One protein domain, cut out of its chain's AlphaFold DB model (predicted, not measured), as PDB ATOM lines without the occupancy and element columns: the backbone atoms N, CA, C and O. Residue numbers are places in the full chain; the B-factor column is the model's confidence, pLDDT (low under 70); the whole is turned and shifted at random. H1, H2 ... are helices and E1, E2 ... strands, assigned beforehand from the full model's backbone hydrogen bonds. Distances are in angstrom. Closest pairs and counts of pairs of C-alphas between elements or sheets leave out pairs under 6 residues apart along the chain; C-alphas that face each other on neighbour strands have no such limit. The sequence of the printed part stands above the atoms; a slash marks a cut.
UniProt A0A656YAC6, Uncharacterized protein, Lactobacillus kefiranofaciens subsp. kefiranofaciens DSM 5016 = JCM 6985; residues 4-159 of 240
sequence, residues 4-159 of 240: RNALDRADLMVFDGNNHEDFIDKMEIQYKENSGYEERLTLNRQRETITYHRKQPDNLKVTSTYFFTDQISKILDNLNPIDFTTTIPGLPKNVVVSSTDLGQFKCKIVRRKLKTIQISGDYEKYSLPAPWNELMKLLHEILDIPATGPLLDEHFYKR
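Overview. This is residues 4 to 159 of the 240 residues of an uncharacterized protein of Lactobacillus kefiranofaciens subsp. kefiranofaciens DSM 5016 = JCM 6985 (UniProt A0A656YAC6). One twisted wall of six strands has H2 packed across one face near the end where E1 begins, and H3 and H4 lie on that same side, H3 only grazing the sheet; the other face bears no named helix. Beyond the strand ends, H1 and the link after it form a separate hook, and residues 93 to 100 stick out from the long link that passes the E6 edge. The printed part has 156 residues, in the order H1, E1, E2, E3, E4, H2, E5, E6, H3, H4; the sheet order is E4, E3, E2, E1, E5, E6, all antiparallel. The class is mixed, helices and strands, though only 71 residues are in named elements, under half. The whole is compact, with a radius of gyration of the C-alphas of 16.5 A and spans of 51 by 39 by 25 A.

Along the chain. H1 is residues 4 to 7, beginning at C-alpha 4 (-20.950, -71.296, -26.059). E1 is residues 24 to 32, 23.9 A long, from C-alpha 24 at (-26.058, -59.509, -26.589). E2 is residues 38 to 44, E3 49 to 55 and E4 61 to 67, the last 20.1 A long. H2 is residues 72 to 79, 10.9 A. E5 is residues 104 to 111, 23.1 A, and E6 is 117 to 122, 17.4 A. H3 is residues 132 to 142, 15.4 A, and H4 is 154 to 157, ending at C-alpha 157 (-18.339, -39.017, -32.109).

Arrangement. E1 to E4 form a meander, each strand the antiparallel neighbour of the one before, in three hairpins. Within hydrogen-bond range are N 29 and O 41 of E1 and E2, 2.8 A, N 40 and O 53 of E2 and E3, 2.8 A, and N 52 and O 64 of E3 and E4, 2.8 A. On the other side of E1, E5 is antiparallel at 169 degrees, with N 30 and O 106 at 2.8 A. E5 and E6 are a hairpin, with N 107 and O 119 at 2.8 A. H2 is on the sheet at a height of 8.2 A, across the strands, at 78 degrees to E1 on the local plane; its closest C-alphas to E1 are Leu 76 and Ile 24, 5.8 A. H3 only grazes the sheet, with its residues 139 to 142, and is near H2. H3 and H4 only just touch, with 3 pairs of C-alphas within 8 A, the closest those of Asn 133 and Tyr 157, 7.1 A. H1 and H4 are not on the sheet. Every O i to N i+4 pair is within range in H2 and H3; H1 and H4 are too short for one.

Size, cuts and confidence. The C-alphas farthest apart, of Phe 15 and Asp 58, are 52.2 A apart. The printed part has no cut. The links H1 to E1, H2 to E5 and H3 to H4 are long, and residues 93 to 100 stand free. Mean pLDDT of the printed part is 89.0; residues 15, 17 to 19, 98 to 100 and 145 to 147 are under 70.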
ATOM      1  N   ARG A   4     -19.888 -72.047 -26.739       81.12
ATOM      2  CA  ARG A   4     -20.950 -71.296 -26.059       81.12
ATOM      3  C   ARG A   4     -22.123 -71.013 -26.982       81.12
ATOM      4  O   ARG A   4     -23.270 -71.106 -26.553       81.12
ATOM      5  N   ASN A   5     -21.841 -70.699 -28.246       78.00
ATOM      6  CA  ASN A   5     -22.864 -70.472 -29.266       78.00
ATOM      7  C   ASN A   5     -23.570 -71.779 -29.650       78.00
ATOM      8  O   ASN A   5     -24.787 -71.784 -29.799       78.00
ATOM      9  N   ALA A   6     -22.831 -72.886 -29.760       81.12
ATOM     10  CA  ALA A   6     -23.411 -74.197 -30.050       81.12
ATOM     11  C   ALA A   6     -24.320 -74.709 -28.918       81.12
ATOM     12  O   ALA A   6     -25.323 -75.366 -29.186       81.12
ATOM     13  N   LEU A   7     -23.974 -74.403 -27.664       83.00
ATOM     14  CA  LEU A   7     -24.711 -74.843 -26.476       83.00
ATOM     15  C   LEU A   7     -25.731 -73.823 -25.956       83.00
ATOM     16  O   LEU A   7     -26.412 -74.114 -24.978       83.00
ATOM     17  N   ASP A   8     -25.819 -72.641 -26.570       81.25
ATOM     18  CA  ASP A   8     -26.640 -71.521 -26.093       81.25
ATOM     19  C   ASP A   8     -26.381 -71.162 -24.609       81.25
ATOM     20  O   ASP A   8     -27.283 -70.978 -23.783       81.25
ATOM     21  N   ARG A   9     -25.099 -71.102 -24.231       80.88
ATOM     22  CA  ARG A   9     -24.669 -70.837 -22.851       80.88
ATOM     23  C   ARG A   9     -23.476 -69.885 -22.804       80.88
ATOM     24  O   ARG A   9     -22.327 -70.311 -22.893       80.88
ATOM     25  N   ALA A  10     -23.760 -68.594 -22.632       80.31
ATOM     26  CA  ALA A  10     -22.740 -67.560 -22.450       80.31
ATOM     27  C   ALA A  10     -21.931 -67.746 -21.157       80.31
ATOM     28  O   ALA A  10     -20.725 -67.537 -21.148       80.31
ATOM     29  N   ASP A  11     -22.592 -68.229 -20.105       77.75
ATOM     30  CA  ASP A  11     -22.068 -68.417 -18.751       77.75
ATOM     31  C   ASP A  11     -21.112 -69.612 -18.601       77.75
ATOM     32  O   ASP A  11     -20.636 -69.896 -17.501       77.75
ATOM     33  N   LEU A  12     -20.825 -70.343 -19.684       79.38
ATOM     34  CA  LEU A  12     -19.827 -71.408 -19.643       79.38
ATOM     35  C   LEU A  12     -18.432 -70.813 -19.457       79.38
ATOM     36  O   LEU A  12     -17.964 -70.006 -20.259       79.38
ATOM     37  N   MET A  13     -17.737 -71.284 -18.427       72.56
ATOM     38  CA  MET A  13     -16.311 -71.041 -18.245       72.56
ATOM     39  C   MET A  13     -15.537 -71.890 -19.260       72.56
ATOM     40  O   MET A  13     -15.420 -73.106 -19.102       72.56
ATOM     41  N   VAL A  14     -15.030 -71.252 -20.310       75.06
ATOM     42  CA  VAL A  14     -14.181 -71.869 -21.335       75.06
ATOM     43  C   VAL A  14     -12.831 -71.147 -21.311       75.06
ATOM     44  O   VAL A  14     -12.771 -69.948 -21.049       75.06
ATOM     45  N   PHE A  15     -11.730 -71.862 -21.561       69.81
ATOM     46  CA  PHE A  15     -10.368 -71.297 -21.603       69.81
ATOM     47  C   PHE A  15     -10.095 -70.481 -22.880       69.81
ATOM     48  O   PHE A  15      -9.043 -70.608 -23.500       69.81
ATOM     49  N   ASP A  16     -11.050 -69.663 -23.300       70.00
ATOM     50  CA  ASP A  16     -10.958 -68.785 -24.469       70.00
ATOM     51  C   ASP A  16     -10.840 -67.301 -24.090       70.00
ATOM     52  O   ASP A  16     -10.858 -66.435 -24.959       70.00
ATOM     53  N   GLY A  17     -10.685 -67.007 -22.793       63.97
ATOM     54  CA  GLY A  17     -10.478 -65.653 -22.272       63.97
ATOM     55  C   GLY A  17     -11.750 -64.808 -22.184       63.97
ATOM     56  O   GLY A  17     -11.677 -63.643 -21.801       63.97
ATOM     57  N   ASN A  18     -12.905 -65.391 -22.495       65.50
ATOM     58  CA  ASN A  18     -14.173 -64.688 -22.583       65.50
ATOM     59  C   ASN A  18     -15.050 -64.953 -21.347       65.50
ATOM     60  O   ASN A  18     -15.623 -66.028 -21.184       65.50
ATOM     61  N   ASN A  19     -15.191 -63.952 -20.475       65.75
ATOM     62  CA  ASN A  19     -16.063 -64.010 -19.297       65.75
ATOM     63  C   ASN A  19     -17.302 -63.138 -19.524       65.75
ATOM     64  O   ASN A  19     -17.308 -61.964 -19.158       65.75
ATOM     65  N   HIS A  20     -18.350 -63.696 -20.128       73.94
ATOM     66  CA  HIS A  20     -19.630 -63.000 -20.284       73.94
ATOM     67  C   HIS A  20     -20.781 -63.807 -19.677       73.94
ATOM     68  O   HIS A  20     -20.937 -64.988 -19.955       73.94
ATOM     69  N   GLU A  21     -21.603 -63.157 -18.852       77.44
ATOM     70  CA  GLU A  21     -22.710 -63.793 -18.116       77.44
ATOM     71  C   GLU A  21     -23.976 -64.014 -18.969       77.44
ATOM     72  O   GLU A  21     -24.878 -64.755 -18.579       77.44
ATOM     73  N   ASP A  22     -24.070 -63.366 -20.132       87.62
ATOM     74  CA  ASP A  22     -25.230 -63.418 -21.030       87.62
ATOM     75  C   ASP A  22     -24.791 -63.263 -22.493       87.62
ATOM     76  O   ASP A  22     -23.602 -63.144 -22.735       87.62
ATOM     77  N   PHE A  23     -25.697 -63.250 -23.473       90.94
ATOM     78  CA  PHE A  23     -25.402 -62.832 -24.851       90.94
ATOM     79  C   PHE A  23     -26.082 -61.505 -25.178       90.94
ATOM     80  O   PHE A  23     -27.253 -61.313 -24.854       90.94
ATOM     81  N   ILE A  24     -25.391 -60.620 -25.902       94.12
ATOM     82  CA  ILE A  24     -26.058 -59.509 -26.589       94.12
ATOM     83  C   ILE A  24     -26.682 -60.058 -27.876       94.12
ATOM     84  O   ILE A  24     -25.975 -60.473 -28.796       94.12
ATOM     85  N   ASP A  25     -28.014 -60.040 -27.950       95.69
ATOM     86  CA  ASP A  25     -28.767 -60.492 -29.126       95.69
ATOM     87  C   ASP A  25     -28.909 -59.395 -30.180       95.69
ATOM     88  O   ASP A  25     -28.948 -59.661 -31.387       95.69
ATOM     89  N   LYS A  26     -29.016 -58.143 -29.728       97.62
ATOM     90  CA  LYS A  26     -29.200 -56.992 -30.608       97.62
ATOM     91  C   LYS A  26     -28.653 -55.721 -29.978       97.62
ATOM     92  O   LYS A  26     -28.979 -55.414 -28.834       97.62
ATOM     93  N   MET A  27     -27.920 -54.937 -30.758       97.88
ATOM     94  CA  MET A  27     -27.546 -53.566 -30.412       97.88
ATOM     95  C   MET A  27     -28.186 -52.621 -31.423       97.88
ATOM     96  O   MET A  27     -28.028 -52.801 -32.625       97.88
ATOM     97  N   GLU A  28     -28.939 -51.638 -30.942       98.25
ATOM     98  CA  GLU A  28     -29.587 -50.623 -31.769       98.25
ATOM     99  C   GLU A  28     -29.087 -49.246 -31.350       98.25
ATOM    100  O   GLU A  28     -29.156 -48.888 -30.176       98.25
ATOM    101  N   ILE A  29     -28.589 -48.481 -32.313       97.88
ATOM    102  CA  ILE A  29     -28.039 -47.147 -32.118       97.88
ATOM    103  C   ILE A  29     -28.843 -46.193 -32.982       97.88
ATOM    104  O   ILE A  29     -29.022 -46.430 -34.172       97.88
ATOM    105  N   GLN A  30     -29.352 -45.130 -32.380       97.94
ATOM    106  CA  GLN A  30     -30.096 -44.078 -33.051       97.94
ATOM    107  C   GLN A  30     -29.341 -42.766 -32.889       97.94
ATOM    108  O   GLN A  30     -28.895 -42.474 -31.783       97.94
ATOM    109  N   TYR A  31     -29.255 -41.987 -33.960       97.38
ATOM    110  CA  TYR A  31     -28.748 -40.619 -33.982       97.38
ATOM    111  C   TYR A  31     -29.825 -39.694 -34.549       97.38
ATOM    112  O   TYR A  31     -30.542 -40.086 -35.472       97.38
ATOM    113  N   LYS A  32     -29.971 -38.490 -33.991       96.62
ATOM    114  CA  LYS A  32     -30.934 -37.483 -34.453       96.62
ATOM    115  C   LYS A  32     -30.384 -36.074 -34.320       96.62
ATOM    116  O   LYS A  32     -29.747 -35.759 -33.322       96.62
ATOM    117  N   GLU A  33     -30.743 -35.215 -35.258       94.56
ATOM    118  CA  GLU A  33     -30.498 -33.772 -35.200       94.56
ATOM    119  C   GLU A  33     -31.811 -32.994 -35.161       94.56
ATOM    120  O   GLU A  33     -32.843 -33.466 -35.647       94.56
ATOM    121  N   ASN A  34     -31.770 -31.754 -34.665       90.88
ATOM    122  CA  ASN A  34     -32.934 -30.863 -34.713       90.88
ATOM    123  C   ASN A  34     -33.325 -30.476 -36.146       90.88
ATOM    124  O   ASN A  34     -34.471 -30.103 -36.385       90.88
ATOM    125  N   SER A  35     -32.403 -30.618 -37.104       90.50
ATOM    126  CA  SER A  35     -32.662 -30.465 -38.541       90.50
ATOM    127  C   SER A  35     -33.711 -31.457 -39.073       90.50
ATOM    128  O   SER A  35     -34.245 -31.260 -40.162       90.50
ATOM    129  N   GLY A  36     -34.011 -32.525 -38.324       92.44
ATOM    130  CA  GLY A  36     -34.872 -33.626 -38.755       92.44
ATOM    131  C   GLY A  36     -34.114 -34.777 -39.422       92.44
ATOM    132  O   GLY A  36     -34.748 -35.758 -39.823       92.44
ATOM    133  N   TYR A  37     -32.783 -34.679 -39.523       94.94
ATOM    134  CA  TYR A  37     -31.920 -35.781 -39.935       94.94
ATOM    135  C   TYR A  37     -31.889 -36.879 -38.861       94.94
ATOM    136  O   TYR A  37     -31.751 -36.597 -37.668       94.94
ATOM    137  N   GLU A  38     -32.013 -38.141 -39.276       96.38
ATOM    138  CA  GLU A  38     -31.986 -39.294 -38.374       96.38
ATOM    139  C   GLU A  38     -31.187 -40.461 -38.956       96.38
ATOM    140  O   GLU A  38     -31.270 -40.763 -40.147       96.38
ATOM    141  N   GLU A  39     -30.507 -41.201 -38.084       96.62
ATOM    142  CA  GLU A  39     -29.857 -42.465 -38.419       96.62
ATOM    143  C   GLU A  39     -30.226 -43.543 -37.406       96.62
ATOM    144  O   GLU A  39     -30.441 -43.276 -36.221       96.62
ATOM    145  N   ARG A  40     -30.301 -44.788 -37.871       97.31
ATOM    146  CA  ARG A  40     -30.474 -45.968 -37.032       97.31
ATOM    147  C   ARG A  40     -29.606 -47.099 -37.555       97.31
ATOM    148  O   ARG A  40     -29.799 -47.545 -38.682       97.31
ATOM    149  N   LEU A  41     -28.709 -47.592 -36.718       96.88
ATOM    150  CA  LEU A  41     -27.843 -48.727 -37.001       96.88
ATOM    151  C   LEU A  41     -28.171 -49.868 -36.037       96.88
ATOM    152  O   LEU A  41     -28.202 -49.677 -34.822       96.88
ATOM    153  N   THR A  42     -28.433 -51.053 -36.581       98.06
ATOM    154  CA  THR A  42     -28.857 -52.227 -35.815       98.06
ATOM    155  C   THR A  42     -27.965 -53.417 -36.131       98.06
ATOM    156  O   THR A  42     -27.988 -53.904 -37.258       98.06
ATOM    157  N   LEU A  43     -27.249 -53.926 -35.129       98.00
ATOM    158  CA  LEU A  43     -26.549 -55.213 -35.169       98.00
ATOM    159  C   LEU A  43     -27.501 -56.291 -34.652       98.00
ATOM    160  O   LEU A  43     -28.035 -56.154 -33.551       98.00
ATOM    161  N   ASN A  44     -27.704 -57.363 -35.414       97.88
ATOM    162  CA  ASN A  44     -28.539 -58.498 -35.024       97.88
ATOM    163  C   ASN A  44     -27.718 -59.791 -35.031       97.88
ATOM    164  O   ASN A  44     -27.252 -60.212 -36.090       97.88
ATOM    165  N   ARG A  45     -27.596 -60.425 -33.858       95.69
ATOM    166  CA  ARG A  45     -26.847 -61.672 -33.666       95.69
ATOM    167  C   ARG A  45     -27.452 -62.830 -34.452       95.69
ATOM    168  O   ARG A  45     -26.764 -63.468 -35.231       95.69
ATOM    169  N   GLN A  46     -28.747 -63.088 -34.265       93.25
ATOM    170  CA  GLN A  46     -29.425 -64.262 -34.827       93.25
ATOM    171  C   GLN A  46     -29.388 -64.277 -36.358       93.25
ATOM    172  O   GLN A  46     -29.281 -65.336 -36.967       93.25
ATOM    173  N   ARG A  47     -29.518 -63.099 -36.974       95.44
ATOM    174  CA  ARG A  47     -29.523 -62.954 -38.432       95.44
ATOM    175  C   ARG A  47     -28.132 -62.728 -39.017       95.44
ATOM    176  O   ARG A  47     -28.026 -62.725 -40.236       95.44
ATOM    177  N   GLU A  48     -27.114 -62.510 -38.181       96.19
ATOM    178  CA  GLU A  48     -25.779 -62.067 -38.601       96.19
ATOM    179  C   GLU A  48     -25.850 -60.848 -39.539       96.19
ATOM    180  O   GLU A  48     -25.218 -60.798 -40.594       96.19
ATOM    181  N   THR A  49     -26.665 -59.851 -39.171       96.81
ATOM    182  CA  THR A  49     -26.893 -58.667 -40.012       96.81
ATOM    183  C   THR A  49     -26.554 -57.356 -39.334       96.81
ATOM    184  O   THR A  49     -26.843 -57.175 -38.149       96.81
ATOM    185  N   ILE A  50     -26.104 -56.396 -40.144       96.44
ATOM    186  CA  ILE A  50     -26.175 -54.967 -39.824       96.44
ATOM    187  C   ILE A  50     -27.225 -54.321 -40.722       96.44
ATOM    188  O   ILE A  50     -27.140 -54.411 -41.944       96.44
ATOM    189  N   THR A  51     -28.201 -53.640 -40.129       95.75
ATOM    190  CA  THR A  51     -29.138 -52.782 -40.861       95.75
ATOM    191  C   THR A  51     -28.838 -51.330 -40.539       95.75
ATOM    192  O   THR A  51     -28.847 -50.946 -39.372       95.75
ATOM    193  N   TYR A  52     -28.620 -50.521 -41.570       95.44
ATOM    194  CA  TYR A  52     -28.377 -49.094 -41.447       95.44
ATOM    195  C   TYR A  52     -29.450 -48.309 -42.188       95.44
ATOM    196  O   TYR A  52     -29.587 -48.400 -43.407       95.44
ATOM    197  N   HIS A  53     -30.236 -47.560 -41.427       94.62
ATOM    198  CA  HIS A  53     -31.302 -46.704 -41.904       94.62
ATOM    199  C   HIS A  53     -30.905 -45.246 -41.714       94.62
ATOM    200  O   HIS A  53     -30.507 -44.857 -40.620       94.62
ATOM    201  N   ARG A  54     -31.066 -44.433 -42.751       94.00
ATOM    202  CA  ARG A  54     -30.842 -42.989 -42.706       94.00
ATOM    203  C   ARG A  54     -32.050 -42.271 -43.274       94.00
ATOM    204  O   ARG A  54     -32.625 -42.725 -44.264       94.00
ATOM    205  N   LYS A  55     -32.413 -41.155 -42.658       95.25
ATOM    206  CA  LYS A  55     -33.498 -40.276 -43.075       95.25
ATOM    207  C   LYS A  55     -32.967 -38.850 -43.141       95.25
ATOM    208  O   LYS A  55     -32.535 -38.309 -42.129       95.25
ATOM    209  N   GLN A  56     -33.032 -38.248 -44.319       93.44
ATOM    210  CA  GLN A  56     -32.700 -36.843 -44.513       93.44
ATOM    211  C   GLN A  56     -33.882 -35.921 -44.143       93.44
ATOM    212  O   GLN A  56     -35.031 -36.383 -44.123       93.44
ATOM    213  N   PRO A  57     -33.631 -34.625 -43.865       92.75
ATOM    214  CA  PRO A  57     -34.681 -33.640 -43.588       92.75
ATOM    215  C   PRO A  57     -35.739 -33.529 -44.696       92.75
ATOM    216  O   PRO A  57     -36.917 -33.328 -44.410       92.75
ATOM    217  N   ASP A  58     -35.341 -33.738 -45.953       92.44
ATOM    218  CA  ASP A  58     -36.220 -33.763 -47.131       92.44
ATOM    219  C   ASP A  58     -37.059 -35.055 -47.259       92.44
ATOM    220  O   ASP A  58     -37.786 -35.247 -48.233       92.44
ATOM    221  N   ASN A  59     -37.000 -35.930 -46.249       89.12
ATOM    222  CA  ASN A  59     -37.622 -37.250 -46.173       89.12
ATOM    223  C   ASN A  59     -37.047 -38.327 -47.102       89.12
ATOM    224  O   ASN A  59     -37.614 -39.429 -47.134       89.12
ATOM    225  N   LEU A  60     -35.912 -38.101 -47.772       92.38
ATOM    226  CA  LEU A  60     -35.193 -39.192 -48.424       92.38
ATOM    227  C   LEU A  60     -34.778 -40.229 -47.371       92.38
ATOM    228  O   LEU A  60     -34.115 -39.912 -46.382       92.38
ATOM    229  N   LYS A  61     -35.174 -41.486 -47.587       94.31
ATOM    230  CA  LYS A  61     -34.860 -42.610 -46.699       94.31
ATOM    231  C   LYS A  61     -34.003 -43.625 -47.430       94.31
ATOM    232  O   LYS A  61     -34.389 -44.117 -48.484       94.31
ATOM    233  N   VAL A  62     -32.885 -43.993 -46.823       92.06
ATOM    234  CA  VAL A  62     -31.984 -45.031 -47.324       92.06
ATOM    235  C   VAL A  62     -31.918 -46.137 -46.288       92.06
ATOM    236  O   VAL A  62     -31.746 -45.862 -45.103       92.06
ATOM    237  N   THR A  63     -32.074 -47.386 -46.718       93.75
ATOM    238  CA  THR A  63     -31.894 -48.552 -45.847       93.75
ATOM    239  C   THR A  63     -30.977 -49.545 -46.532       93.75
ATOM    240  O   THR A  63     -31.305 -50.041 -47.606       93.75
ATOM    241  N   SER A  64     -29.862 -49.858 -45.884       92.06
ATOM    242  CA  SER A  64     -28.924 -50.894 -46.310       92.06
ATOM    243  C   SER A  64     -28.949 -52.026 -45.291       92.06
ATOM    244  O   SER A  64     -28.959 -51.773 -44.086       92.06
ATOM    245  N   THR A  65     -28.986 -53.275 -45.750       94.62
ATOM    246  CA  THR A  65     -28.855 -54.450 -44.879       94.62
ATOM    247  C   THR A  65     -27.722 -55.320 -45.388       94.62
ATOM    248  O   THR A  65     -27.739 -55.752 -46.536       94.62
ATOM    249  N   TYR A  66     -26.761 -55.564 -44.510       93.12
ATOM    250  CA  TYR A  66     -25.561 -56.343 -44.760       93.12
ATOM    251  C   TYR A  66     -25.704 -57.675 -44.041       93.12
ATOM    252  O   TYR A  66     -26.117 -57.698 -42.880       93.12
ATOM    253  N   PHE A  67     -25.369 -58.760 -44.730       94.75
ATOM    254  CA  PHE A  67     -25.367 -60.113 -44.190       94.75
ATOM    255  C   PHE A  67     -23.923 -60.576 -44.068       94.75
ATOM    256  O   PHE A  67     -23.157 -60.476 -45.025       94.75
ATOM    257  N   PHE A  68     -23.567 -61.080 -42.897       92.56
ATOM    258  CA  PHE A  68     -22.233 -61.568 -42.591       92.56
ATOM    259  C   PHE A  68     -22.285 -63.055 -42.239       92.56
ATOM    260  O   PHE A  68     -23.349 -63.638 -42.038       92.56
ATOM    261  N   THR A  69     -21.115 -63.680 -42.161       90.31
ATOM    262  CA  THR A  69     -20.965 -65.062 -41.697       90.31
ATOM    263  C   THR A  69     -20.140 -65.061 -40.417       90.31
ATOM    264  O   THR A  69     -18.936 -64.815 -40.466       90.31
ATOM    265  N   ASP A  70     -20.790 -65.315 -39.279       84.25
ATOM    266  CA  ASP A  70     -20.176 -65.398 -37.946       84.25
ATOM    267  C   ASP A  70     -19.287 -64.188 -37.579       84.25
ATOM    268  O   ASP A  70     -18.201 -64.357 -37.006       84.25
ATOM    269  N   GLN A  71     -19.691 -62.967 -37.942       91.12
ATOM    270  CA  GLN A  71     -18.947 -61.740 -37.609       91.12
ATOM    271  C   GLN A  71     -19.689 -60.890 -36.582       91.12
ATOM    272  O   GLN A  71     -19.074 -60.391 -35.642       91.12
ATOM    273  N   ILE A  72     -21.008 -60.746 -36.716       94.88
ATOM    274  CA  ILE A  72     -21.807 -59.861 -35.868       94.88
ATOM    275  C   ILE A  72     -21.908 -60.419 -34.455       94.88
ATOM    276  O   ILE A  72     -21.736 -59.664 -33.501       94.88
ATOM    277  N   SER A  73     -22.104 -61.729 -34.297       92.50
ATOM    278  CA  SER A  73     -22.021 -62.383 -32.985       92.50
ATOM    279  C   SER A  73     -20.702 -62.105 -32.267       92.50
ATOM    280  O   SER A  73     -20.733 -61.719 -31.104       92.50
ATOM    281  N   LYS A  74     -19.560 -62.194 -32.962       90.31
ATOM    282  CA  LYS A  74     -18.233 -61.919 -32.381       90.31
ATOM    283  C   LYS A  74     -18.065 -60.461 -31.961       90.31
ATOM    284  O   LYS A  74     -17.537 -60.195 -30.885       90.31
ATOM    285  N   ILE A  75     -18.530 -59.517 -32.785       93.12
ATOM    286  CA  ILE A  75     -18.534 -58.089 -32.422       93.12
ATOM    287  C   ILE A  75     -19.344 -57.890 -31.140       93.12
ATOM    288  O   ILE A  75     -18.879 -57.236 -30.213       93.12
ATOM    289  N   LEU A  76     -20.535 -58.484 -31.066       93.62
ATOM    290  CA  LEU A  76     -21.411 -58.381 -29.902       93.62
ATOM    291  C   LEU A  76     -20.827 -59.072 -28.658       93.62
ATOM    292  O   LEU A  76     -20.990 -58.549 -27.559       93.62
ATOM    293  N   ASP A  77     -20.115 -60.188 -28.810       89.88
ATOM    294  CA  ASP A  77     -19.436 -60.881 -27.707       89.88
ATOM    295  C   ASP A  77     -18.316 -60.021 -27.105       89.88
ATOM    296  O   ASP A  77     -18.253 -59.864 -25.886       89.88
ATOM    297  N   ASN A  78     -17.525 -59.345 -27.945       88.88
ATOM    298  CA  ASN A  78     -16.466 -58.433 -27.495       88.88
ATOM    299  C   ASN A  78     -16.994 -57.207 -26.725       88.88
ATOM    300  O   ASN A  78     -16.268 -56.619 -25.924       88.88
ATOM    301  N   LEU A  79     -18.247 -56.802 -26.958       89.38
ATOM    302  CA  LEU A  79     -18.890 -55.690 -26.245       89.38
ATOM    303  C   LEU A  79     -19.505 -56.113 -24.906       89.38
ATOM    304  O   LEU A  79     -19.713 -55.288 -24.022       89.38
ATOM    305  N   ASN A  80     -19.815 -57.392 -24.759       82.19
ATOM    306  CA  ASN A  80     -20.564 -57.949 -23.646       82.19
ATOM    307  C   ASN A  80     -19.908 -57.856 -22.253       82.19
ATOM    308  O   ASN A  80     -20.644 -57.650 -21.289       82.19
ATOM    309  N   PRO A  81     -18.568 -57.945 -22.088       75.12
ATOM    310  CA  PRO A  81     -17.961 -57.741 -20.772       75.12
ATOM    311  C   PRO A  81     -17.958 -56.263 -20.346       75.12
ATOM    312  O   PRO A  81     -17.550 -55.946 -19.230       75.12
ATOM    313  N   ILE A  82     -18.373 -55.339 -21.220       81.25
ATOM    314  CA  ILE A  82     -18.272 -53.901 -20.985       81.25
ATOM    315  C   ILE A  82     -19.572 -53.365 -20.390       81.25
ATOM    316  O   ILE A  82     -20.650 -53.474 -20.976       81.25
ATOM    317  N   ASP A  83     -19.459 -52.674 -19.260       83.94
ATOM    318  CA  ASP A  83     -20.555 -51.867 -18.740       83.94
ATOM    319  C   ASP A  83     -20.604 -50.505 -19.451       83.94
ATOM    320  O   ASP A  83     -19.865 -49.563 -19.159       83.94
ATOM    321  N   PHE A  84     -21.517 -50.394 -20.411       85.19
ATOM    322  CA  PHE A  84     -21.743 -49.173 -21.182       85.19
ATOM    323  C   PHE A  84     -22.223 -47.986 -20.338       85.19
ATOM    324  O   PHE A  84     -22.112 -46.850 -20.787       85.19
ATOM    325  N   THR A  85     -22.782 -48.222 -19.148       83.00
ATOM    326  CA  THR A  85     -23.341 -47.153 -18.309       83.00
ATOM    327  C   THR A  85     -22.276 -46.482 -17.449       83.00
ATOM    328  O   THR A  85     -22.267 -45.261 -17.328       83.00
ATOM    329  N   THR A  86     -21.340 -47.260 -16.904       87.88
ATOM    330  CA  THR A  86     -20.263 -46.754 -16.037       87.88
ATOM    331  C   THR A  86     -19.040 -46.267 -16.813       87.88
ATOM    332  O   THR A  86     -18.193 -45.574 -16.256       87.88
ATOM    333  N   THR A  87     -18.955 -46.578 -18.110       89.88
ATOM    334  CA  THR A  87     -17.849 -46.164 -18.989       89.88
ATOM    335  C   THR A  87     -18.079 -44.836 -19.710       89.88
ATOM    336  O   THR A  87     -17.240 -44.440 -20.519       89.88
ATOM    337  N   ILE A  88     -19.189 -44.141 -19.438       93.00
ATOM    338  CA  ILE A  88     -19.441 -42.790 -19.955       93.00
ATOM    339  C   ILE A  88     -18.640 -41.792 -19.101       93.00
ATOM    340  O   ILE A  88     -18.911 -41.682 -17.903       93.00
ATOM    341  N   PRO A  89     -17.671 -41.049 -19.676       92.12
ATOM    342  CA  PRO A  89     -16.802 -40.157 -18.902       92.12
ATOM    343  C   PRO A  89     -17.545 -39.035 -18.168       92.12
ATOM    344  O   PRO A  89     -17.120 -38.605 -17.094       92.12
ATOM    345  N   GLY A  90     -18.634 -38.542 -18.762       91.50
ATOM    346  CA  GLY A  90     -19.327 -37.345 -18.312       91.50
ATOM    347  C   GLY A  90     -18.581 -36.060 -18.683       91.50
ATOM    348  O   GLY A  90     -17.389 -36.050 -19.004       91.50
ATOM    349  N   LEU A  91     -19.308 -34.943 -18.652       90.88
ATOM    350  CA  LEU A  91     -18.755 -33.646 -19.025       90.88
ATOM    351  C   LEU A  91     -17.675 -33.183 -18.029       90.88
ATOM    352  O   LEU A  91     -17.892 -33.233 -16.814       90.88
ATOM    353  N   PRO A  92     -16.537 -32.643 -18.508       91.25
ATOM    354  CA  PRO A  92     -15.581 -31.965 -17.643       91.25
ATOM    355  C   PRO A  92     -16.226 -30.807 -16.865       91.25
ATOM    356  O   PRO A  92     -17.042 -30.052 -17.392       91.25
ATOM    357  N   LYS A  93     -15.800 -30.599 -15.612       91.19
ATOM    358  CA  LYS A  93     -16.357 -29.551 -14.728       91.19
ATOM    359  C   LYS A  93     -16.213 -28.128 -15.276       91.19
ATOM    360  O   LYS A  93     -16.939 -27.229 -14.867       91.19
ATOM    361  N   ASN A  94     -15.240 -27.906 -16.153       91.56
ATOM    362  CA  ASN A  94     -14.916 -26.604 -16.720       91.56
ATOM    363  C   ASN A  94     -15.376 -26.457 -18.179       91.56
ATOM    364  O   ASN A  94     -14.832 -25.611 -18.888       91.56
ATOM    365  N   VAL A  95     -16.346 -27.259 -18.632       90.00
ATOM    366  CA  VAL A  95     -16.988 -27.059 -19.936       90.00
ATOM    367  C   VAL A  95     -17.564 -25.644 -20.023       90.00
ATOM    368  O   VAL A  95     -18.183 -25.137 -19.084       90.00
ATOM    369  N   VAL A  96     -17.333 -24.993 -21.158       86.62
ATOM    370  CA  VAL A  96     -17.981 -23.727 -21.493       86.62
ATOM    371  C   VAL A  96     -19.340 -24.061 -22.090       86.62
ATOM    372  O   VAL A  96     -19.421 -24.817 -23.059       86.62
ATOM    373  N   VAL A  97     -20.407 -23.513 -21.507       74.81
ATOM    374  CA  VAL A  97     -21.758 -23.654 -22.054       74.81
ATOM    375  C   VAL A  97     -21.774 -22.975 -23.420       74.81
ATOM    376  O   VAL A  97     -21.668 -21.755 -23.506       74.81
ATOM    377  N   SER A  98     -21.860 -23.765 -24.489       67.94
ATOM    378  CA  SER A  98     -22.107 -23.264 -25.838       67.94
ATOM    379  C   SER A  98     -23.523 -23.635 -26.260       67.94
ATOM    380  O   SER A  98     -24.018 -24.713 -25.929       67.94
ATOM    381  N   SER A  99     -24.159 -22.763 -27.039       59.72
ATOM    382  CA  SER A  99     -25.446 -23.009 -27.701       59.72
ATOM    383  C   SER A  99     -25.320 -23.939 -28.912       59.72
ATOM    384  O   SER A  99     -26.168 -23.919 -29.801       59.72
ATOM    385  N   THR A 100     -24.227 -24.700 -29.012       67.06
ATOM    386  CA  THR A 100     -24.010 -25.560 -30.168       67.06
ATOM    387  C   THR A 100     -25.027 -26.682 -30.135       67.06
ATOM    388  O   THR A 100     -25.019 -27.496 -29.214       67.06
ATOM    389  N   ASP A 101     -25.858 -26.719 -31.167       74.62
ATOM    390  CA  ASP A 101     -26.744 -27.835 -31.409       74.62
ATOM    391  C   ASP A 101     -25.905 -29.091 -31.675       74.62
ATOM    392  O   ASP A 101     -25.111 -29.146 -32.622       74.62
ATOM    393  N   LEU A 102     -25.994 -30.056 -30.763       87.38
ATOM    394  CA  LEU A 102     -25.354 -31.355 -30.894       87.38
ATOM    395  C   LEU A 102     -26.440 -32.371 -31.211       87.38
ATOM    396  O   LEU A 102     -27.478 -32.411 -30.543       87.38
ATOM    397  N   GLY A 103     -26.165 -33.236 -32.187       93.06
ATOM    398  CA  GLY A 103     -27.004 -34.398 -32.419       93.06
ATOM    399  C   GLY A 103     -27.124 -35.237 -31.146       93.06
ATOM    400  O   GLY A 103     -26.215 -35.273 -30.321       93.06
ATOM    401  N   GLN A 104     -28.262 -35.889 -30.970       96.38
ATOM    402  CA  GLN A 104     -28.560 -36.747 -29.830       96.38
ATOM    403  C   GLN A 104     -28.430 -38.201 -30.243       96.38
ATOM    404  O   GLN A 104     -28.834 -38.567 -31.350       96.38
ATOM    405  N   PHE A 105     -27.970 -39.052 -29.330       96.62
ATOM    406  CA  PHE A 105     -27.993 -40.491 -29.542       96.62
ATOM    407  C   PHE A 105     -28.810 -41.237 -28.499       96.62
ATOM    408  O   PHE A 105     -28.989 -40.804 -27.360       96.62
ATOM    409  N   LYS A 106     -29.291 -42.409 -28.908       97.69
ATOM    410  CA  LYS A 106     -29.853 -43.429 -28.024       97.69
ATOM    411  C   LYS A 106     -29.294 -44.778 -28.431       97.69
ATOM    412  O   LYS A 106     -29.377 -45.145 -29.599       97.69
ATOM    413  N   CYS A 107     -28.771 -45.532 -27.477       97.88
ATOM    414  CA  CYS A 107     -28.353 -46.907 -27.691       97.88
ATOM    415  C   CYS A 107     -29.170 -47.849 -26.815       97.88
ATOM    416  O   CYS A 107     -29.365 -47.600 -25.626       97.88
ATOM    417  N   LYS A 108     -29.638 -48.939 -27.414       97.69
ATOM    418  CA  LYS A 108     -30.366 -50.016 -26.755       97.69
ATOM    419  C   LYS A 108     -29.627 -51.328 -26.991       97.69
ATOM    420  O   LYS A 108     -29.483 -51.756 -28.133       97.69
ATOM    421  N   ILE A 109     -29.225 -51.983 -25.907       96.44
ATOM    422  CA  ILE A 109     -28.533 -53.275 -25.927       96.44
ATOM    423  C   ILE A 109     -29.485 -54.329 -25.367       96.44
ATOM    424  O   ILE A 109     -29.828 -54.319 -24.181       96.44
ATOM    425  N   VAL A 110     -29.957 -55.216 -26.239       96.56
ATOM    426  CA  VAL A 110     -30.901 -56.283 -25.903       96.56
ATOM    427  C   VAL A 110     -30.136 -57.509 -25.415       96.56
ATOM    428  O   VAL A 110     -29.464 -58.196 -26.183       96.56
ATOM    429  N   ARG A 111     -30.295 -57.707 -24.108       92.94
ATOM    430  CA  ARG A 111     -29.986 -58.874 -23.279       92.94
ATOM    431  C   ARG A 111     -30.672 -60.158 -23.760       92.94
ATOM    432  O   ARG A 111     -31.879 -60.049 -23.975       92.94
ATOM    433  N   ARG A 112     -30.031 -61.329 -23.856       92.06
ATOM    434  CA  ARG A 112     -30.777 -62.592 -24.055       92.06
ATOM    435  C   ARG A 112     -31.558 -62.986 -22.799       92.06
ATOM    436  O   ARG A 112     -32.737 -63.321 -22.888       92.06
ATOM    437  N   LYS A 113     -30.924 -62.924 -21.626       89.94
ATOM    438  CA  LYS A 113     -31.527 -63.268 -20.323       89.94
ATOM    439  C   LYS A 113     -31.643 -62.058 -19.400       89.94
ATOM    440  O   LYS A 113     -32.636 -61.896 -18.692       89.94
ATOM    441  N   LEU A 114     -30.625 -61.207 -19.391       89.75
ATOM    442  CA  LEU A 114     -30.540 -60.029 -18.543       89.75
ATOM    443  C   LEU A 114     -31.395 -58.883 -19.091       89.75
ATOM    444  O   LEU A 114     -31.778 -58.832 -20.261       89.75
ATOM    445  N   LYS A 115     -31.674 -57.899 -18.232       91.94
ATOM    446  CA  LYS A 115     -32.451 -56.713 -18.617       91.94
ATOM    447  C   LYS A 115     -31.790 -55.968 -19.777       91.94
ATOM    448  O   LYS A 115     -30.571 -55.848 -19.838       91.94
ATOM    449  N   THR A 116     -32.594 -55.391 -20.663       94.19
ATOM    450  CA  THR A 116     -32.086 -54.478 -21.697       94.19
ATOM    451  C   THR A 116     -31.379 -53.279 -21.056       94.19
ATOM    452  O   THR A 116     -31.897 -52.705 -20.100       94.19
ATOM    453  N   ILE A 117     -30.228 -52.891 -21.605       93.12
ATOM    454  CA  ILE A 117     -29.519 -51.658 -21.232       93.12
ATOM    455  C   ILE A 117     -29.919 -50.554 -22.210       93.12
ATOM    456  O   ILE A 117     -30.059 -50.799 -23.413       93.12
ATOM    457  N   GLN A 118     -30.107 -49.342 -21.695       95.25
ATOM    458  CA  GLN A 118     -30.338 -48.145 -22.495       95.25
ATOM    459  C   GLN A 118     -29.428 -47.019 -22.022       95.25
ATOM    460  O   GLN A 118     -29.334 -46.762 -20.826       95.25
ATOM    461  N   ILE A 119     -28.793 -46.346 -22.975       95.56
ATOM    462  CA  ILE A 119     -27.997 -45.138 -22.750       95.56
ATOM    463  C   ILE A 119     -28.375 -44.090 -23.794       95.56
ATOM    464  O   ILE A 119     -28.816 -44.424 -24.897       95.56
ATOM    465  N   SER A 120     -28.219 -42.820 -23.448       96.25
ATOM    466  CA  SER A 120     -28.526 -41.706 -24.340       96.25
ATOM    467  C   SER A 120     -27.834 -40.437 -23.879       96.25
ATOM    468  O   SER A 120     -27.564 -40.291 -22.688       96.25
ATOM    469  N   GLY A 121     -27.643 -39.499 -24.796       94.25
ATOM    470  CA  GLY A 121     -27.099 -38.180 -24.503       94.25
ATOM    471  C   GLY A 121     -26.751 -37.433 -25.781       94.25
ATOM    472  O   GLY A 121     -27.160 -37.833 -26.875       94.25
ATOM    473  N   ASP A 122     -25.947 -36.386 -25.636       94.38
ATOM    474  CA  ASP A 122     -25.344 -35.702 -26.774       94.38
ATOM    475  C   ASP A 122     -24.380 -36.646 -27.505       94.38
ATOM    476  O   ASP A 122     -23.661 -37.432 -26.887       94.38
ATOM    477  N   TYR A 123     -24.333 -36.571 -28.831       94.94
ATOM    478  CA  TYR A 123     -23.420 -37.361 -29.647       94.94
ATOM    479  C   TYR A 123     -22.045 -36.695 -29.707       94.94
ATOM    480  O   TYR A 123     -21.655 -36.083 -30.699       94.94
ATOM    481  N   GLU A 124     -21.335 -36.769 -28.585       92.62
ATOM    482  CA  GLU A 124     -19.998 -36.217 -28.405       92.62
ATOM    483  C   GLU A 124     -19.180 -37.063 -27.421       92.62
ATOM    484  O   GLU A 124     -19.715 -37.806 -26.600       92.62
ATOM    485  N   LYS A 125     -17.857 -36.935 -27.500       92.56
ATOM    486  CA  LYS A 125     -16.859 -37.782 -26.845       92.56
ATOM    487  C   LYS A 125     -17.114 -38.045 -25.360       92.56
ATOM    488  O   LYS A 125     -16.846 -39.152 -24.904       92.56
ATOM    489  N   TYR A 126     -17.543 -37.048 -24.588       92.25
ATOM    490  CA  TYR A 126     -17.705 -37.194 -23.137       92.25
ATOM    491  C   TYR A 126     -19.017 -37.878 -22.724       92.25
ATOM    492  O   TYR A 126     -19.119 -38.379 -21.605       92.25
ATOM    493  N   SER A 127     -19.995 -37.926 -23.622       93.44
ATOM    494  CA  SER A 127     -21.313 -38.534 -23.418       93.44
ATOM    495  C   SER A 127     -21.401 -39.943 -24.010       93.44
ATOM    496  O   SER A 127     -22.420 -40.618 -23.865       93.44
ATOM    497  N   LEU A 128     -20.327 -40.400 -24.657       95.50
ATOM    498  CA  LEU A 128     -20.238 -41.705 -25.292       95.50
ATOM    499  C   LEU A 128     -19.453 -42.708 -24.425       95.50
ATOM    500  O   LEU A 128     -18.455 -42.340 -23.805       95.50
ATOM    501  N   PRO A 129     -19.873 -43.985 -24.387       94.31
ATOM    502  CA  PRO A 129     -19.151 -45.056 -23.699       94.31
ATOM    503  C   PRO A 129     -17.727 -45.256 -24.230       94.31
ATOM    504  O   PRO A 129     -17.474 -45.104 -25.424       94.31
ATOM    505  N   ALA A 130     -16.808 -45.719 -23.381       91.38
ATOM    506  CA  ALA A 130     -15.419 -46.002 -23.763       91.38
ATOM    507  C   ALA A 130     -15.221 -46.823 -25.067       91.38
ATOM    508  O   ALA A 130     -14.388 -46.415 -25.880       91.38
ATOM    509  N   PRO A 131     -15.959 -47.927 -25.341       92.44
ATOM    510  CA  PRO A 131     -15.753 -48.712 -26.567       92.44
ATOM    511  C   PRO A 131     -16.268 -48.034 -27.844       92.44
ATOM    512  O   PRO A 131     -16.051 -48.557 -28.935       92.44
ATOM    513  N   TRP A 132     -16.961 -46.894 -27.743       95.00
ATOM    514  CA  TRP A 132     -17.708 -46.315 -28.859       95.00
ATOM    515  C   TRP A 132     -16.835 -45.990 -30.068       95.00
ATOM    516  O   TRP A 132     -17.189 -46.329 -31.189       95.00
ATOM    517  N   ASN A 133     -15.671 -45.377 -29.844       92.94
ATOM    518  CA  ASN A 133     -14.747 -45.011 -30.917       92.94
ATOM    519  C   ASN A 133     -14.264 -46.243 -31.705       92.94
ATOM    520  O   ASN A 133     -14.319 -46.244 -32.930       92.94
ATOM    521  N   GLU A 134     -13.832 -47.301 -31.018       93.56
ATOM    522  CA  GLU A 134     -13.356 -48.518 -31.688       93.56
ATOM    523  C   GLU A 134     -14.504 -49.279 -32.366       93.56
ATOM    524  O   GLU A 134     -14.336 -49.772 -33.478       93.56
ATOM    525  N   LEU A 135     -15.700 -49.284 -31.766       94.81
ATOM    526  CA  LEU A 135     -16.895 -49.837 -32.398       94.81
ATOM    527  C   LEU A 135     -17.262 -49.085 -33.687       94.81
ATOM    528  O   LEU A 135     -17.495 -49.724 -34.707       94.81
ATOM    529  N   MET A 136     -17.314 -47.748 -33.667       94.44
ATOM    530  CA  MET A 136     -17.682 -46.962 -34.852       94.44
ATOM    531  C   MET A 136     -16.652 -47.091 -35.971       94.44
ATOM    532  O   MET A 136     -17.052 -47.203 -37.125       94.44
ATOM    533  N   LYS A 137     -15.353 -47.135 -35.648       91.81
ATOM    534  CA  LYS A 137     -14.300 -47.429 -36.633       91.81
ATOM    535  C   LYS A 137     -14.488 -48.802 -37.265       91.81
ATOM    536  O   LYS A 137     -14.545 -48.894 -38.483       91.81
ATOM    537  N   LEU A 138     -14.657 -49.841 -36.446       92.81
ATOM    538  CA  LEU A 138     -14.880 -51.199 -36.937       92.81
ATOM    539  C   LEU A 138     -16.107 -51.264 -37.851       92.81
ATOM    540  O   LEU A 138     -16.045 -51.841 -38.930       92.81
ATOM    541  N   LEU A 139     -17.218 -50.645 -37.440       93.00
ATOM    542  CA  LEU A 139     -18.433 -50.575 -38.250       93.00
ATOM    543  C   LEU A 139     -18.201 -49.799 -39.550       93.00
ATOM    544  O   LEU A 139     -18.660 -50.238 -40.593       93.00
ATOM    545  N   HIS A 140     -17.482 -48.679 -39.514       89.19
ATOM    546  CA  HIS A 140     -17.138 -47.918 -40.713       89.19
ATOM    547  C   HIS A 140     -16.279 -48.738 -41.690       89.19
ATOM    548  O   HIS A 140     -16.522 -48.692 -42.888       89.19
ATOM    549  N   GLU A 141     -15.314 -49.512 -41.192       88.31
ATOM    550  CA  GLU A 141     -14.413 -50.328 -42.017       88.31
ATOM    551  C   GLU A 141     -15.115 -51.519 -42.680       88.31
ATOM    552  O   GLU A 141     -14.829 -51.837 -43.832       88.31
ATOM    553  N   ILE A 142     -16.035 -52.190 -41.976       89.56
ATOM    554  CA  ILE A 142     -16.738 -53.365 -42.528       89.56
ATOM    555  C   ILE A 142     -17.944 -52.991 -43.391       89.56
ATOM    556  O   ILE A 142     -18.427 -53.811 -44.174       89.56
ATOM    557  N   LEU A 143     -18.479 -51.782 -43.219       86.88
ATOM    558  CA  LEU A 143     -19.599 -51.286 -43.997       86.88
ATOM    559  C   LEU A 143     -19.043 -50.511 -45.198       86.88
ATOM    560  O   LEU A 143     -18.744 -49.326 -45.098       86.88
ATOM    561  N   ASP A 144     -18.940 -51.179 -46.347       71.88
ATOM    562  CA  ASP A 144     -18.578 -50.576 -47.639       71.88
ATOM    563  C   ASP A 144     -19.690 -49.621 -48.123       71.88
ATOM    564  O   ASP A 144     -20.526 -49.961 -48.966       71.88
ATOM    565  N   ILE A 145     -19.813 -48.449 -47.483       68.56
ATOM    566  CA  ILE A 145     -20.874 -47.475 -47.761       68.56
ATOM    567  C   ILE A 145     -20.277 -46.239 -48.434       68.56
ATOM    568  O   ILE A 145     -19.502 -45.523 -47.801       68.56
ATOM    569  N   PRO A 146     -20.725 -45.878 -49.651       57.09
ATOM    570  CA  PRO A 146     -20.221 -44.702 -50.367       57.09
ATOM    571  C   PRO A 146     -20.579 -43.358 -49.708       57.09
ATOM    572  O   PRO A 146     -20.067 -42.317 -50.105       57.09
ATOM    573  N   ALA A 147     -21.457 -43.354 -48.704       59.69
ATOM    574  CA  ALA A 147     -21.744 -42.187 -47.882       59.69
ATOM    575  C   ALA A 147     -22.121 -42.659 -46.480       59.69
ATOM    576  O   ALA A 147     -23.183 -43.259 -46.309       59.69
ATOM    577  N   THR A 148     -21.293 -42.382 -45.481       71.56
ATOM    578  CA  THR A 148     -21.644 -42.533 -44.066       71.56
ATOM    579  C   THR A 148     -22.211 -41.213 -43.538       71.56
ATOM    580  O   THR A 148     -21.876 -40.146 -44.046       71.56
ATOM    581  N   GLY A 149     -23.174 -41.281 -42.616       87.38
ATOM    582  CA  GLY A 149     -23.683 -40.100 -41.921       87.38
ATOM    583  C   GLY A 149     -22.916 -39.815 -40.624       87.38
ATOM    584  O   GLY A 149     -22.028 -40.598 -40.260       87.38
ATOM    585  N   PRO A 150     -23.276 -38.724 -39.922       92.31
ATOM    586  CA  PRO A 150     -22.759 -38.345 -38.605       92.31
ATOM    587  C   PRO A 150     -22.513 -39.493 -37.622       92.31
ATOM    588  O   PRO A 150     -21.523 -39.479 -36.892       92.31
ATOM    589  N   LEU A 151     -23.379 -40.510 -37.597       93.44
ATOM    590  CA  LEU A 151     -23.261 -41.643 -36.683       93.44
ATOM    591  C   LEU A 151     -21.910 -42.367 -36.823       93.44
ATOM    592  O   LEU A 151     -21.305 -42.720 -35.811       93.44
ATOM    593  N   LEU A 152     -21.430 -42.572 -38.050       92.69
ATOM    594  CA  LEU A 152     -20.183 -43.291 -38.342       92.69
ATOM    595  C   LEU A 152     -19.009 -42.353 -38.677       92.69
ATOM    596  O   LEU A 152     -17.936 -42.835 -39.039       92.69
ATOM    597  N   ASP A 153     -19.189 -41.037 -38.546       90.44
ATOM    598  CA  ASP A 153     -18.157 -40.034 -38.815       90.44
ATOM    599  C   ASP A 153     -17.424 -39.636 -37.523       90.44
ATOM    600  O   ASP A 153     -18.013 -39.162 -36.544       90.44
ATOM    601  N   GLU A 154     -16.101 -39.806 -37.527       91.75
ATOM    602  CA  GLU A 154     -15.255 -39.492 -36.379       91.75
ATOM    603  C   GLU A 154     -15.293 -38.024 -35.965       91.75
ATOM    604  O   GLU A 154     -15.116 -37.730 -34.780       91.75
ATOM    605  N   HIS A 155     -15.597 -37.110 -36.888       88.56
ATOM    606  CA  HIS A 155     -15.744 -35.690 -36.579       88.56
ATOM    607  C   HIS A 155     -16.905 -35.421 -35.619       88.56
ATOM    608  O   HIS A 155     -16.880 -34.407 -34.921       88.56
ATOM    609  N   PHE A 156     -17.888 -36.323 -35.543       91.75
ATOM    610  CA  PHE A 156     -19.030 -36.216 -34.643       91.75
ATOM    611  C   PHE A 156     -18.759 -36.946 -33.328       91.75
ATOM    612  O   PHE A 156     -18.719 -36.313 -32.275       91.75
ATOM    613  N   TYR A 157     -18.476 -38.251 -33.355       92.25
ATOM    614  CA  TYR A 157     -18.339 -39.017 -32.109       92.25
ATOM    615  C   TYR A 157     -17.023 -38.762 -31.350       92.25
ATOM    616  O   TYR A 157     -16.948 -39.031 -30.150       92.25
ATOM    617  N   LYS A 158     -15.976 -38.214 -31.992       91.69
ATOM    618  CA  LYS A 158     -14.768 -37.733 -31.287       91.69
ATOM    619  C   LYS A 158     -14.831 -36.249 -30.938       91.69
ATOM    620  O   LYS A 158     -13.937 -35.762 -30.234       91.69
ATOM    621  N   ARG A 159     -15.862 -35.531 -31.398       89.25
ATOM    622  CA  ARG A 159     -16.080 -34.127 -31.046       89.25
ATOM    623  C   ARG A 159     -16.135 -34.005 -29.536       89.25
ATOM    624  O   ARG A 159     -16.807 -34.786 -28.881       89.25
TER     625      ARG A 159